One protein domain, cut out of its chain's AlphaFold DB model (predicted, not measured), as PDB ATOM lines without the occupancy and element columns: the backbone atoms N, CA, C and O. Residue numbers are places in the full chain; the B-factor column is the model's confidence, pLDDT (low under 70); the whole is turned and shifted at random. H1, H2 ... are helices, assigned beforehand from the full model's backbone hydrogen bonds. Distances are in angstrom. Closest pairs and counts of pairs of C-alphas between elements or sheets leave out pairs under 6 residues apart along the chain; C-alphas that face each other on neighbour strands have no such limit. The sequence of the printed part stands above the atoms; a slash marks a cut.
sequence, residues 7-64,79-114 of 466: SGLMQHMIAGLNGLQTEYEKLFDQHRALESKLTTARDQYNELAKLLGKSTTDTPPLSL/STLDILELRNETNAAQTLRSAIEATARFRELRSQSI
ATOM      1  N   SER A   7     -45.471  -8.821 -42.722       86.12
ATOM      2  CA  SER A   7     -44.632  -7.640 -42.509       86.12
ATOM      3  C   SER A   7     -44.161  -7.572 -41.059       86.12
ATOM      4  O   SER A   7     -42.955  -7.554 -40.807       86.12
ATOM      5  N   GLY A   8     -45.089  -7.648 -40.100       88.19
ATOM      6  CA  GLY A   8     -44.766  -7.738 -38.678       88.19
ATOM      7  C   GLY A   8     -43.894  -8.953 -38.361       88.19
ATOM      8  O   GLY A   8     -42.941  -8.850 -37.591       88.19
ATOM      9  N   LEU A   9     -44.141 -10.097 -39.006       89.19
ATOM     10  CA  LEU A   9     -43.339 -11.309 -38.822       89.19
ATOM     11  C   LEU A   9     -41.883 -11.133 -39.285       89.19
ATOM     12  O   LEU A   9     -40.948 -11.463 -38.553       89.19
ATOM     13  N   MET A  10     -41.691 -10.559 -40.474       89.50
ATOM     14  CA  MET A  10     -40.375 -10.216 -41.016       89.50
ATOM     15  C   MET A  10     -39.660  -9.176 -40.141       89.50
ATOM     16  O   MET A  10     -38.459  -9.291 -39.908       89.50
ATOM     17  N   GLN A  11     -40.393  -8.204 -39.591       91.50
ATOM     18  CA  GLN A  11     -39.840  -7.189 -38.696       91.50
ATOM     19  C   GLN A  11     -39.307  -7.789 -37.382       91.50
ATOM     20  O   GLN A  11     -38.217  -7.415 -36.951       91.50
ATOM     21  N   HIS A  12     -40.001  -8.771 -36.790       90.19
ATOM     22  CA  HIS A  12     -39.494  -9.506 -35.620       90.19
ATOM     23  C   HIS A  12     -38.226 -10.312 -35.947       90.19
ATOM     24  O   HIS A  12     -37.289 -10.333 -35.150       90.19
ATOM     25  N   MET A  13     -38.152 -10.933 -37.130       91.31
ATOM     26  CA  MET A  13     -36.942 -11.639 -37.574       91.31
ATOM     27  C   MET A  13     -35.748 -10.685 -37.749       91.31
ATOM     28  O   MET A  13     -34.655 -10.991 -37.277       91.31
ATOM     29  N   ILE A  14     -35.954  -9.514 -38.362       94.06
ATOM     30  CA  ILE A  14     -34.916  -8.478 -38.519       94.06
ATOM     31  C   ILE A  14     -34.458  -7.951 -37.150       94.06
ATOM     32  O   ILE A  14     -33.258  -7.832 -36.910       94.06
ATOM     33  N   ALA A  15     -35.388  -7.692 -36.224       91.06
ATOM     34  CA  ALA A  15     -35.053  -7.266 -34.865       91.06
ATOM     35  C   ALA A  15     -34.206  -8.314 -34.114       91.06
ATOM     36  O   ALA A  15     -33.227  -7.956 -33.461       91.06
ATOM     37  N   GLY A  16     -34.530  -9.605 -34.254       92.44
ATOM     38  CA  GLY A  16     -33.732 -10.697 -33.686       92.44
ATOM     39  C   GLY A  16     -32.336 -10.827 -34.289       92.44
ATOM     40  O   GLY A  16     -31.382 -11.048 -33.546       92.44
ATOM     41  N   LEU A  17     -32.198 -10.652 -35.609       93.88
ATOM     42  CA  LEU A  17     -30.895 -10.658 -36.284       93.88
ATOM     43  C   LEU A  17     -30.012  -9.494 -35.816       93.88
ATOM     44  O   LEU A  17     -28.858  -9.721 -35.460       93.88
ATOM     45  N   ASN A  18     -30.567  -8.283 -35.734       93.69
ATOM     46  CA  ASN A  18     -29.846  -7.111 -35.233       93.69
ATOM     47  C   ASN A  18     -29.425  -7.292 -33.761       93.69
ATOM     48  O   ASN A  18     -28.288  -6.997 -33.406       93.69
ATOM     49  N   GLY A  19     -30.309  -7.836 -32.914       89.69
ATOM     50  CA  GLY A  19     -29.978  -8.158 -31.522       89.69
ATOM     51  C   GLY A  19     -28.852  -9.193 -31.405       89.69
ATOM     52  O   GLY A  19     -27.905  -9.000 -30.641       89.69
ATOM     53  N   LEU A  20     -28.903 -10.255 -32.215       90.38
ATOM     54  CA  LEU A  20     -27.851 -11.271 -32.270       90.38
ATOM     55  C   LEU A  20     -26.511 -10.684 -32.744       90.38
ATOM     56  O   LEU A  20     -25.474 -11.040 -32.190       90.38
ATOM     57  N   GLN A  21     -26.527  -9.769 -33.719       93.25
ATOM     58  CA  GLN A  21     -25.327  -9.061 -34.170       93.25
ATOM     59  C   GLN A  21     -24.707  -8.229 -33.038       93.25
ATOM     60  O   GLN A  21     -23.510  -8.357 -32.788       93.25
ATOM     61  N   THR A  22     -25.501  -7.441 -32.303       91.00
ATOM     62  CA  THR A  22     -24.971  -6.626 -31.193       91.00
ATOM     63  C   THR A  22     -24.359  -7.468 -30.068       91.00
ATOM     64  O   THR A  22     -23.339  -7.091 -29.492       91.00
ATOM     65  N   GLU A  23     -24.928  -8.642 -29.779       89.44
ATOM     66  CA  GLU A  23     -24.368  -9.561 -28.781       89.44
ATOM     67  C   GLU A  23     -23.124 -10.301 -29.294       89.44
ATOM     68  O   GLU A  23     -22.198 -10.549 -28.521       89.44
ATOM     69  N   TYR A  24     -23.048 -10.589 -30.599       92.00
ATOM     70  CA  TYR A  24     -21.833 -11.102 -31.233       92.00
ATOM     71  C   TYR A  24     -20.681 -10.086 -31.167       92.00
ATOM     72  O   TYR A  24     -19.588 -10.449 -30.741       92.00
ATOM     73  N   GLU A  25     -20.916  -8.822 -31.528       94.00
ATOM     74  CA  GLU A  25     -19.899  -7.756 -31.493       94.00
ATOM     75  C   GLU A  25     -19.342  -7.567 -30.072       94.00
ATOM     76  O   GLU A  25     -18.132  -7.602 -29.850       94.00
ATOM     77  N   LYS A  26     -20.230  -7.510 -29.076       90.88
ATOM     78  CA  LYS A  26     -19.879  -7.441 -27.651       90.88
ATOM     79  C   LYS A  26     -19.081  -8.655 -27.161       90.88
ATOM     80  O   LYS A  26     -18.129  -8.496 -26.396       90.88
ATOM     81  N   LEU A  27     -19.447  -9.869 -27.582       90.31
ATOM     82  CA  LEU A  27     -18.689 -11.092 -27.291       90.31
ATOM     83  C   LEU A  27     -17.305 -11.086 -27.954       90.31
ATOM     84  O   LEU A  27     -16.328 -11.519 -27.342       90.31
ATOM     85  N   PHE A  28     -17.216 -10.581 -29.182       92.44
ATOM     86  CA  PHE A  28     -15.978 -10.479 -29.944       92.44
ATOM     87  C   PHE A  28     -14.998  -9.483 -29.304       92.44
ATOM     88  O   PHE A  28     -13.823  -9.806 -29.117       92.44
ATOM     89  N   ASP A  29     -15.480  -8.320 -28.859       95.06
ATOM     90  CA  ASP A  29     -14.667  -7.354 -28.111       95.06
ATOM     91  C   ASP A  29     -14.197  -7.915 -26.759       95.06
ATOM     92  O   ASP A  29     -13.038  -7.731 -26.374       95.06
ATOM     93  N   GLN A  30     -15.053  -8.665 -26.051       93.00
ATOM     94  CA  GLN A  30     -14.662  -9.379 -24.829       93.00
ATOM     95  C   GLN A  30     -13.569 -10.423 -25.099       93.00
ATOM     96  O   GLN A  30     -12.597 -10.485 -24.344       93.00
ATOM     97  N   HIS A  31     -13.689 -11.207 -26.176       93.62
ATOM     98  CA  HIS A  31     -12.670 -12.172 -26.595       93.62
ATOM     99  C   HIS A  31     -11.330 -11.476 -26.848       93.62
ATOM    100  O   HIS A  31     -10.327 -11.819 -26.226       93.62
ATOM    101  N   ARG A  32     -11.335 -10.419 -27.666       94.31
ATOM    102  CA  ARG A  32     -10.150  -9.623 -28.009       94.31
ATOM    103  C   ARG A  32      -9.474  -9.012 -26.778       94.31
ATOM    104  O   ARG A  32      -8.247  -9.013 -26.667       94.31
ATOM    105  N   ALA A  33     -10.264  -8.518 -25.824       94.69
ATOM    106  CA  ALA A  33      -9.757  -7.983 -24.564       94.69
ATOM    107  C   ALA A  33      -9.138  -9.071 -23.664       94.69
ATOM    108  O   ALA A  33      -8.156  -8.805 -22.969       94.69
ATOM    109  N   LEU A  34      -9.685 -10.291 -23.666       94.44
ATOM    110  CA  LEU A  34      -9.121 -11.428 -22.935       94.44
ATOM    111  C   LEU A  34      -7.849 -11.971 -23.602       94.44
ATOM    112  O   LEU A  34      -6.890 -12.269 -22.894       94.44
ATOM    113  N   GLU A  35      -7.788 -12.028 -24.934       92.81
ATOM    114  CA  GLU A  35      -6.564 -12.377 -25.670       92.81
ATOM    115  C   GLU A  35      -5.435 -11.385 -25.379       92.81
ATOM    116  O   GLU A  35      -4.332 -11.801 -25.029       92.81
ATOM    117  N   SER A  36      -5.718 -10.078 -25.414       94.38
ATOM    118  CA  SER A  36      -4.740  -9.046 -25.052       94.38
ATOM    119  C   SER A  36      -4.224  -9.223 -23.614       94.38
ATOM    120  O   SER A  36      -3.013  -9.176 -23.382       94.38
ATOM    121  N   LYS A  37      -5.107  -9.541 -22.655       95.62
ATOM    122  CA  LYS A  37      -4.710  -9.861 -21.273       95.62
ATOM    123  C   LYS A  37      -3.845 -11.121 -21.184       95.62
ATOM    124  O   LYS A  37      -2.881 -11.122 -20.421       95.62
ATOM    125  N   LEU A  38      -4.144 -12.168 -21.957       93.19
ATOM    126  CA  LEU A  38      -3.329 -13.387 -22.009       93.19
ATOM    127  C   LEU A  38      -1.943 -13.128 -22.604       93.19
ATOM    128  O   LEU A  38      -0.959 -13.611 -22.047       93.19
ATOM    129  N   THR A  39      -1.840 -12.325 -23.671       90.00
ATOM    130  CA  THR A  39      -0.533 -11.930 -24.219       90.00
ATOM    131  C   THR A  39       0.283 -11.150 -23.191       90.00
ATOM    132  O   THR A  39       1.419 -11.527 -22.921       90.00
ATOM    133  N   THR A  40      -0.316 -10.168 -22.507       93.50
ATOM    134  CA  THR A  40       0.364  -9.398 -21.454       93.50
ATOM    135  C   THR A  40       0.791 -10.274 -20.273       93.50
ATOM    136  O   THR A  40       1.906 -10.126 -19.776       93.50
ATOM    137  N   ALA A  41      -0.052 -11.210 -19.829       93.06
ATOM    138  CA  ALA A  41       0.276 -12.124 -18.733       93.06
ATOM    139  C   ALA A  41       1.411 -13.098 -19.106       93.06
ATOM    140  O   ALA A  41       2.298 -13.353 -18.291       93.06
ATOM    141  N   ARG A  42       1.419 -13.598 -20.350       88.69
ATOM    142  CA  ARG A  42       2.521 -14.392 -20.915       88.69
ATOM    143  C   ARG A  42       3.819 -13.585 -20.950       88.69
ATOM    144  O   ARG A  42       4.856 -14.096 -20.538       88.69
ATOM    145  N   ASP A  43       3.768 -12.330 -21.390       90.19
ATOM    146  CA  ASP A  43       4.951 -11.470 -21.473       90.19
ATOM    147  C   ASP A  43       5.538 -11.204 -20.078       90.19
ATOM    148  O   ASP A  43       6.735 -11.390 -19.864       90.19
ATOM    149  N   GLN A  44       4.687 -10.893 -19.092       91.81
ATOM    150  CA  GLN A  44       5.088 -10.765 -17.686       91.81
ATOM    151  C   GLN A  44       5.705 -12.058 -17.129       91.81
ATOM    152  O   GLN A  44       6.726 -12.004 -16.441       91.81
ATOM    153  N   TYR A  45       5.125 -13.224 -17.434       89.12
ATOM    154  CA  TYR A  45       5.686 -14.516 -17.036       89.12
ATOM    155  C   TYR A  45       7.067 -14.758 -17.664       89.12
ATOM    156  O   TYR A  45       7.996 -15.156 -16.960       89.12
ATOM    157  N   ASN A  46       7.224 -14.478 -18.960       87.62
ATOM    158  CA  ASN A  46       8.488 -14.644 -19.674       87.62
ATOM    159  C   ASN A  46       9.576 -13.699 -19.133       87.62
ATOM    160  O   ASN A  46      10.711 -14.137 -18.947       87.62
ATOM    161  N   GLU A  47       9.253 -12.442 -18.805       89.62
ATOM    162  CA  GLU A  47      10.195 -11.525 -18.142       89.62
ATOM    163  C   GLU A  47      10.623 -12.028 -16.754       89.62
ATOM    164  O   GLU A  47      11.817 -12.075 -16.448       89.62
ATOM    165  N   LEU A  48       9.685 -12.500 -15.926       88.56
ATOM    166  CA  LEU A  48      10.022 -13.105 -14.632       88.56
ATOM    167  C   LEU A  48      10.874 -14.376 -14.791       88.56
ATOM    168  O   LEU A  48      11.806 -14.598 -14.018       88.56
ATOM    169  N   ALA A  49      10.604 -15.203 -15.801       86.00
ATOM    170  CA  ALA A  49      11.359 -16.428 -16.046       86.00
ATOM    171  C   ALA A  49      12.806 -16.158 -16.503       86.00
ATOM    172  O   ALA A  49      13.720 -16.860 -16.053       86.00
ATOM    173  N   LYS A  50      13.031 -15.096 -17.298       85.81
ATOM    174  CA  LYS A  50      14.374 -14.576 -17.625       85.81
ATOM    175  C   LYS A  50      15.129 -14.162 -16.360       85.81
ATOM    176  O   LYS A  50      16.269 -14.582 -16.173       85.81
ATOM    177  N   LEU A  51      14.488 -13.401 -15.465       87.00
ATOM    178  CA  LEU A  51      15.087 -12.966 -14.192       87.00
ATOM    179  C   LEU A  51      15.428 -14.139 -13.257       87.00
ATOM    180  O   LEU A  51      16.413 -14.072 -12.525       87.00
ATOM    181  N   LEU A  52      14.662 -15.234 -13.305       84.50
ATOM    182  CA  LEU A  52      14.947 -16.471 -12.565       84.50
ATOM    183  C   LEU A  52      16.026 -17.362 -13.221       84.50
ATOM    184  O   LEU A  52      16.271 -18.471 -12.744       84.50
ATOM    185  N   GLY A  53      16.668 -16.918 -14.307       75.75
ATOM    186  CA  GLY A  53      17.767 -17.641 -14.956       75.75
ATOM    187  C   GLY A  53      17.349 -18.913 -15.701       75.75
ATOM    188  O   GLY A  53      18.207 -19.720 -16.065       75.75
ATOM    189  N   LYS A  54      16.049 -19.114 -15.957       69.88
ATOM    190  CA  LYS A  54      15.557 -20.216 -16.795       69.88
ATOM    191  C   LYS A  54      15.717 -19.827 -18.264       69.88
ATOM    192  O   LYS A  54      14.808 -19.279 -18.876       69.88
ATOM    193  N   SER A  55      16.883 -20.118 -18.832       54.81
ATOM    194  CA  SER A  55      17.293 -19.701 -20.184       54.81
ATOM    195  C   SER A  55      16.484 -20.295 -21.352       54.81
ATOM    196  O   SER A  55      16.770 -19.975 -22.502       54.81
ATOM    197  N   THR A  56      15.486 -21.146 -21.089       58.19
ATOM    198  CA  THR A  56      14.718 -21.891 -22.102       58.19
ATOM    199  C   THR A  56      13.217 -21.960 -21.787       58.19
ATOM    200  O   THR A  56      12.614 -23.033 -21.781       58.19
ATOM    201  N   THR A  57      12.579 -20.818 -21.518       57.03
ATOM    202  CA  THR A  57      11.113 -20.742 -21.354       57.03
ATOM    203  C   THR A  57      10.499 -19.633 -22.197       57.03
ATOM    204  O   THR A  57       9.883 -18.713 -21.664       57.03
ATOM    205  N   ASP A  58      10.640 -19.726 -23.517       60.94
ATOM    206  CA  ASP A  58       9.728 -19.011 -24.408       60.94
ATOM    207  C   ASP A  58       8.422 -19.820 -24.446       60.94
ATOM    208  O   ASP A  58       8.325 -20.848 -25.121       60.94
ATOM    209  N   THR A  59       7.454 -19.470 -23.590       68.31
ATOM    210  CA  THR A  59       6.194 -20.226 -23.531       68.31
ATOM    211  C   THR A  59       5.415 -20.064 -24.837       68.31
ATOM    212  O   THR A  59       5.309 -18.932 -25.326       68.31
ATOM    213  N   PRO A  60       4.825 -21.149 -25.379       71.69
ATOM    214  CA  PRO A  60       4.064 -21.084 -26.620       71.69
ATOM    215  C   PRO A  60       2.910 -20.073 -26.511       71.69
ATOM    216  O   PRO A  60       2.403 -19.839 -25.407       71.69
ATOM    217  N   PRO A  61       2.485 -19.460 -27.631       68.62
ATOM    218  CA  PRO A  61       1.423 -18.462 -27.622       68.62
ATOM    219  C   PRO A  61       0.133 -19.050 -27.038       68.62
ATOM    220  O   PRO A  61      -0.404 -20.043 -27.531       68.62
ATOM    221  N   LEU A  62      -0.354 -18.421 -25.968       69.12
ATOM    222  CA  LEU A  62      -1.628 -18.754 -25.343       69.12
ATOM    223  C   LEU A  62      -2.741 -18.023 -26.097       69.12
ATOM    224  O   LEU A  62      -2.826 -16.797 -26.032       69.12
ATOM    225  N   SER A  63      -3.597 -18.775 -26.784       74.75
ATOM    226  CA  SER A  63      -4.773 -18.255 -27.486       74.75
ATOM    227  C   SER A  63      -6.026 -18.940 -26.953       74.75
ATOM    228  O   SER A  63      -6.025 -20.145 -26.710       74.75
ATOM    229  N   LEU A  64      -7.120 -18.193 -26.807       69.81
ATOM    230  CA  LEU A  64      -8.407 -18.778 -26.409       69.81
ATOM    231  C   LEU A  64      -8.922 -19.754 -27.477       69.81
ATOM    232  O   LEU A  64      -9.464 -20.804 -27.152       69.81
ATOM    233  N   SER A  79     -27.275 -22.739 -25.499       78.56
ATOM    234  CA  SER A  79     -27.898 -21.910 -26.519       78.56
ATOM    235  C   SER A  79     -27.534 -20.453 -26.259       78.56
ATOM    236  O   SER A  79     -27.443 -20.020 -25.108       78.56
ATOM    237  N   THR A  80     -27.394 -19.652 -27.317       80.94
ATOM    238  CA  THR A  80     -27.222 -18.199 -27.171       80.94
ATOM    239  C   THR A  80     -28.325 -17.604 -26.295       80.94
ATOM    240  O   THR A  80     -28.068 -16.678 -25.536       80.94
ATOM    241  N   LEU A  81     -29.532 -18.180 -26.336       82.12
ATOM    242  CA  LEU A  81     -30.624 -17.807 -25.446       82.12
ATOM    243  C   LEU A  81     -30.266 -18.012 -23.961       82.12
ATOM    244  O   LEU A  81     -30.363 -17.067 -23.182       82.12
ATOM    245  N   ASP A  82     -29.787 -19.201 -23.596       82.81
ATOM    246  CA  ASP A  82     -29.413 -19.563 -22.223       82.81
ATOM    247  C   ASP A  82     -28.289 -18.653 -21.695       82.81
ATOM    248  O   ASP A  82     -28.290 -18.258 -20.529       82.81
ATOM    249  N   ILE A  83     -27.350 -18.266 -22.567       83.25
ATOM    250  CA  ILE A  83     -26.249 -17.344 -22.247       83.25
ATOM    251  C   ILE A  83     -26.779 -15.936 -21.927       83.25
ATOM    252  O   ILE A  83     -26.330 -15.325 -20.956       83.25
ATOM    253  N   LEU A  84     -27.739 -15.423 -22.706       82.56
ATOM    254  CA  LEU A  84     -28.377 -14.121 -22.453       82.56
ATOM    255  C   LEU A  84     -29.226 -14.149 -21.173       82.56
ATOM    256  O   LEU A  84     -29.246 -13.180 -20.414       82.56
ATOM    257  N   GLU A  85     -29.888 -15.271 -20.887       82.62
ATOM    258  CA  GLU A  85     -30.638 -15.467 -19.642       82.62
ATOM    259  C   GLU A  85     -29.715 -15.502 -18.414       82.62
ATOM    260  O   GLU A  85     -29.983 -14.800 -17.437       82.62
ATOM    261  N   LEU A  86     -28.576 -16.206 -18.483       83.00
ATOM    262  CA  LEU A  86     -27.544 -16.196 -17.433       83.00
ATOM    263  C   LEU A  86     -26.953 -14.800 -17.184       83.00
ATOM    264  O   LEU A  86     -26.588 -14.474 -16.055       83.00
ATOM    265  N   ARG A  87     -26.862 -13.970 -18.228       80.94
ATOM    266  CA  ARG A  87     -26.396 -12.575 -18.140       80.94
ATOM    267  C   ARG A  87     -27.467 -11.599 -17.658       80.94
ATOM    268  O   ARG A  87     -27.170 -10.420 -17.483       80.94
ATOM    269  N   ASN A  88     -28.687 -12.080 -17.408       81.50
ATOM    270  CA  ASN A  88     -29.855 -11.272 -17.058       81.50
ATOM    271  C   ASN A  88     -30.225 -10.241 -18.152       81.50
ATOM    272  O   ASN A  88     -30.825  -9.199 -17.882       81.50
ATOM    273  N   GLU A  89     -29.891 -10.536 -19.413       81.94
ATOM    274  CA  GLU A  89     -30.119  -9.687 -20.591       81.94
ATOM    275  C   GLU A  89     -31.525  -9.936 -21.157       81.94
ATOM    276  O   GLU A  89     -31.731 -10.329 -22.307       81.94
ATOM    277  N   THR A  90     -32.525  -9.709 -20.301       81.31
ATOM    278  CA  THR A  90     -33.930 -10.079 -20.522       81.31
ATOM    279  C   THR A  90     -34.506  -9.533 -21.828       81.31
ATOM    280  O   THR A  90     -35.225 -10.255 -22.514       81.31
ATOM    281  N   ASN A  91     -34.156  -8.304 -22.216       84.62
ATOM    282  CA  ASN A  91     -34.630  -7.675 -23.453       84.62
ATOM    283  C   ASN A  91     -34.045  -8.341 -24.713       84.62
ATOM    284  O   ASN A  91     -34.770  -8.574 -25.683       84.62
ATOM    285  N   ALA A  92     -32.755  -8.696 -24.697       82.81
ATOM    286  CA  ALA A  92     -32.105  -9.397 -25.806       82.81
ATOM    287  C   ALA A  92     -32.658 -10.827 -25.934       82.81
ATOM    288  O   ALA A  92     -33.057 -11.243 -27.022       82.81
ATOM    289  N   ALA A  93     -32.800 -11.535 -24.807       86.50
ATOM    290  CA  ALA A  93     -33.415 -12.860 -24.759       86.50
ATOM    291  C   ALA A  93     -34.880 -12.850 -25.246       86.50
ATOM    292  O   ALA A  93     -35.277 -13.712 -26.029       86.50
ATOM    293  N   GLN A  94     -35.695 -11.867 -24.844       88.31
ATOM    294  CA  GLN A  94     -37.074 -11.706 -25.332       88.31
ATOM    295  C   GLN A  94     -37.127 -11.427 -26.838       88.31
ATOM    296  O   GLN A  94     -37.915 -12.056 -27.546       88.31
ATOM    297  N   THR A  95     -36.257 -10.546 -27.342       88.94
ATOM    298  CA  THR A  95     -36.163 -10.246 -28.779       88.94
ATOM    299  C   THR A  95     -35.812 -11.513 -29.563       88.94
ATOM    300  O   THR A  95     -36.504 -11.851 -30.524       88.94
ATOM    301  N   LEU A  96     -34.824 -12.287 -29.098       88.69
ATOM    302  CA  LEU A  96     -34.419 -13.543 -29.728       88.69
ATOM    303  C   LEU A  96     -35.523 -14.617 -29.679       88.69
ATOM    304  O   LEU A  96     -35.789 -15.250 -30.700       88.69
ATOM    305  N   ARG A  97     -36.239 -14.777 -28.552       89.19
ATOM    306  CA  ARG A  97     -37.429 -15.655 -28.464       89.19
ATOM    307  C   ARG A  97     -38.496 -15.259 -29.484       89.19
ATOM    308  O   ARG A  97     -38.992 -16.125 -30.200       89.19
ATOM    309  N   SER A  98     -38.806 -13.964 -29.591       89.19
ATOM    310  CA  SER A  98     -39.817 -13.466 -30.535       89.19
ATOM    311  C   SER A  98     -39.428 -13.722 -31.997       89.19
ATOM    312  O   SER A  98     -40.275 -14.108 -32.798       89.19
ATOM    313  N   ALA A  99     -38.140 -13.612 -32.338       90.12
ATOM    314  CA  ALA A  99     -37.620 -13.917 -33.667       90.12
ATOM    315  C   ALA A  99     -37.623 -15.423 -33.985       90.12
ATOM    316  O   ALA A  99     -37.937 -15.811 -35.114       90.12
ATOM    317  N   ILE A 100     -37.319 -16.283 -33.006       89.62
ATOM    318  CA  ILE A 100     -37.416 -17.745 -33.146       89.62
ATOM    319  C   ILE A 100     -38.875 -18.150 -33.397       89.62
ATOM    320  O   ILE A 100     -39.158 -18.886 -34.345       89.62
ATOM    321  N   GLU A 101     -39.813 -17.617 -32.610       89.88
ATOM    322  CA  GLU A 101     -41.245 -17.858 -32.799       89.88
ATOM    323  C   GLU A 101     -41.743 -17.312 -34.148       89.88
ATOM    324  O   GLU A 101     -42.452 -18.012 -34.878       89.88
ATOM    325  N   ALA A 102     -41.322 -16.104 -34.535       88.62
ATOM    326  CA  ALA A 102     -41.651 -15.516 -35.830       88.62
ATOM    327  C   ALA A 102     -41.159 -16.389 -36.997       88.62
ATOM    328  O   ALA A 102     -41.909 -16.655 -37.938       88.62
ATOM    329  N   THR A 103     -39.939 -16.920 -36.896       87.81
ATOM    330  CA  THR A 103     -39.349 -17.831 -37.890       87.81
ATOM    331  C   THR A 103     -40.122 -19.152 -37.984       87.81
ATOM    332  O   THR A 103     -40.335 -19.669 -39.085       87.81
ATOM    333  N   ALA A 104     -40.583 -19.698 -36.853       88.88
ATOM    334  CA  ALA A 104     -41.416 -20.900 -36.826       88.88
ATOM    335  C   ALA A 104     -42.780 -20.661 -37.500       88.88
ATOM    336  O   ALA A 104     -43.174 -21.422 -38.386       88.88
ATOM    337  N   ARG A 105     -43.457 -19.555 -37.165       87.88
ATOM    338  CA  ARG A 105     -44.721 -19.137 -37.799       87.88
ATOM    339  C   ARG A 105     -44.551 -18.871 -39.305       87.88
ATOM    340  O   ARG A 105     -45.413 -19.259 -40.090       87.88
ATOM    341  N   PHE A 106     -43.430 -18.284 -39.736       85.69
ATOM    342  CA  PHE A 106     -43.127 -18.039 -41.156       85.69
ATOM    343  C   PHE A 106     -42.958 -19.354 -41.927       85.69
ATOM    344  O   PHE A 106     -43.476 -19.513 -43.035       85.69
ATOM    345  N   ARG A 107     -42.267 -20.331 -41.324       85.81
ATOM    346  CA  ARG A 107     -42.102 -21.682 -41.881       85.81
ATOM    347  C   ARG A 107     -43.444 -22.398 -42.040       85.81
ATOM    348  O   ARG A 107     -43.651 -23.051 -43.063       85.81
ATOM    349  N   GLU A 108     -44.348 -22.252 -41.077       84.62
ATOM    350  CA  GLU A 108     -45.693 -22.832 -41.133       84.62
ATOM    351  C   GLU A 108     -46.537 -22.195 -42.252       84.62
ATOM    352  O   GLU A 108     -47.036 -22.900 -43.129       84.62
ATOM    353  N   LEU A 109     -46.583 -20.860 -42.327       82.25
ATOM    354  CA  LEU A 109     -47.253 -20.122 -43.411       82.25
ATOM    355  C   LEU A 109     -46.735 -20.527 -44.804       82.25
ATOM    356  O   LEU A 109     -47.519 -20.787 -45.721       82.25
ATOM    357  N   ARG A 110     -45.411 -20.664 -44.959       76.81
ATOM    358  CA  ARG A 110     -44.788 -21.168 -46.195       76.81
ATOM    359  C   ARG A 110     -45.201 -22.614 -46.505       76.81
ATOM    360  O   ARG A 110     -45.401 -22.952 -47.670       76.81
ATOM    361  N   SER A 111     -45.356 -23.454 -45.482       72.69
ATOM    362  CA  SER A 111     -45.716 -24.875 -45.611       72.69
ATOM    363  C   SER A 111     -47.184 -25.115 -45.977       72.69
ATOM    364  O   SER A 111     -47.492 -26.177 -46.529       72.69
ATOM    365  N   GLN A 112     -48.060 -24.144 -45.694       70.00
ATOM    366  CA  GLN A 112     -49.478 -24.135 -46.076       70.00
ATOM    367  C   GLN A 112     -49.717 -23.510 -47.462       70.00
ATOM    368  O   GLN A 112     -50.608 -23.944 -48.190       70.00
ATOM    369  N   SER A 113     -48.908 -22.517 -47.850       63.84
ATOM    370  CA  SER A 113     -49.051 -21.794 -49.125       63.84
ATOM    371  C   SER A 113     -48.677 -22.639 -50.359       63.84
ATOM    372  O   SER A 113     -49.288 -22.519 -51.423       63.84
ATOM    373  N   ILE A 114     -47.699 -23.543 -50.232       60.75
ATOM    374  CA  ILE A 114     -47.144 -24.295 -51.368       60.75
ATOM    375  C   ILE A 114     -47.868 -25.643 -51.549       60.75
ATOM    376  O   ILE A 114     -47.521 -26.642 -50.918       60.75
TER     377      ILE A 114
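Overview. This is residues 7 to 64 and 79 to 114 of the 466 residues of an uncharacterized protein of Peltaster fructicola (UniProt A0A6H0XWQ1). One very long helix, H1, makes the length of the model, and near its first residues a helical hairpin of H2 and H3 packs on it, with H3 crossing H1 aslant. Past the other end of H1, residues 52 to 64 fold back beside it without a named element, and residues 107 to 114, mostly in H3, stick out. The printed part has 94 residues with three named helices, in the order H1, H2, H3, and no named strand; the class is all helix. It is extended, with a radius of gyration of the C-alphas of 22.5 A, a rod spanning 74 by 29 by 18 A.

Arrangement. H1, residues 7 to 51, touches H3, residues 90 to 113, with residues 9 to 20 alone. Their closest C-alphas are those of Met 13 and Ala 99, 4.6 A apart. They run opposite ways at a steep tilt of 47 degrees. H2, residues 80 to 86, is near H1, with 5 pairs of C-alphas within 10 A but no pair within 8 A. H2 and H3 form a hairpin with a shallow tilt of 31 degrees, opposite ways. They touch, H3 with residues 90 to 97 alone; the closest C-alphas, of Leu 84 and Ala 93, are 5.7 A apart. In H1, H2 and H3 every O i to N i+4 pair is within hydrogen-bond range.

Along the chain. H1 begins at C-alpha 7, (-44.632, -7.640, -42.509), and ends at C-alpha 51, (15.087, -12.966, -14.192), 66.3 A away. H2 measures 9.9 A from first to last C-alpha. H3 measures 34.4 A and ends at C-alpha 113, (-49.051, -21.794, -49.125).

Size, cuts and confidence. The C-alphas farthest apart, of Gly 53 and Ser 113, are 75.2 A apart. Residues 65 to 78 are not printed, and C-alphas 64 and 79 across the cut are 19.7 A apart. The link from H2 to H3 is tight. Mean pLDDT of the printed part is 84.8; residues 54 to 59, 61 to 62, 64 and 113 to 114 are under 70.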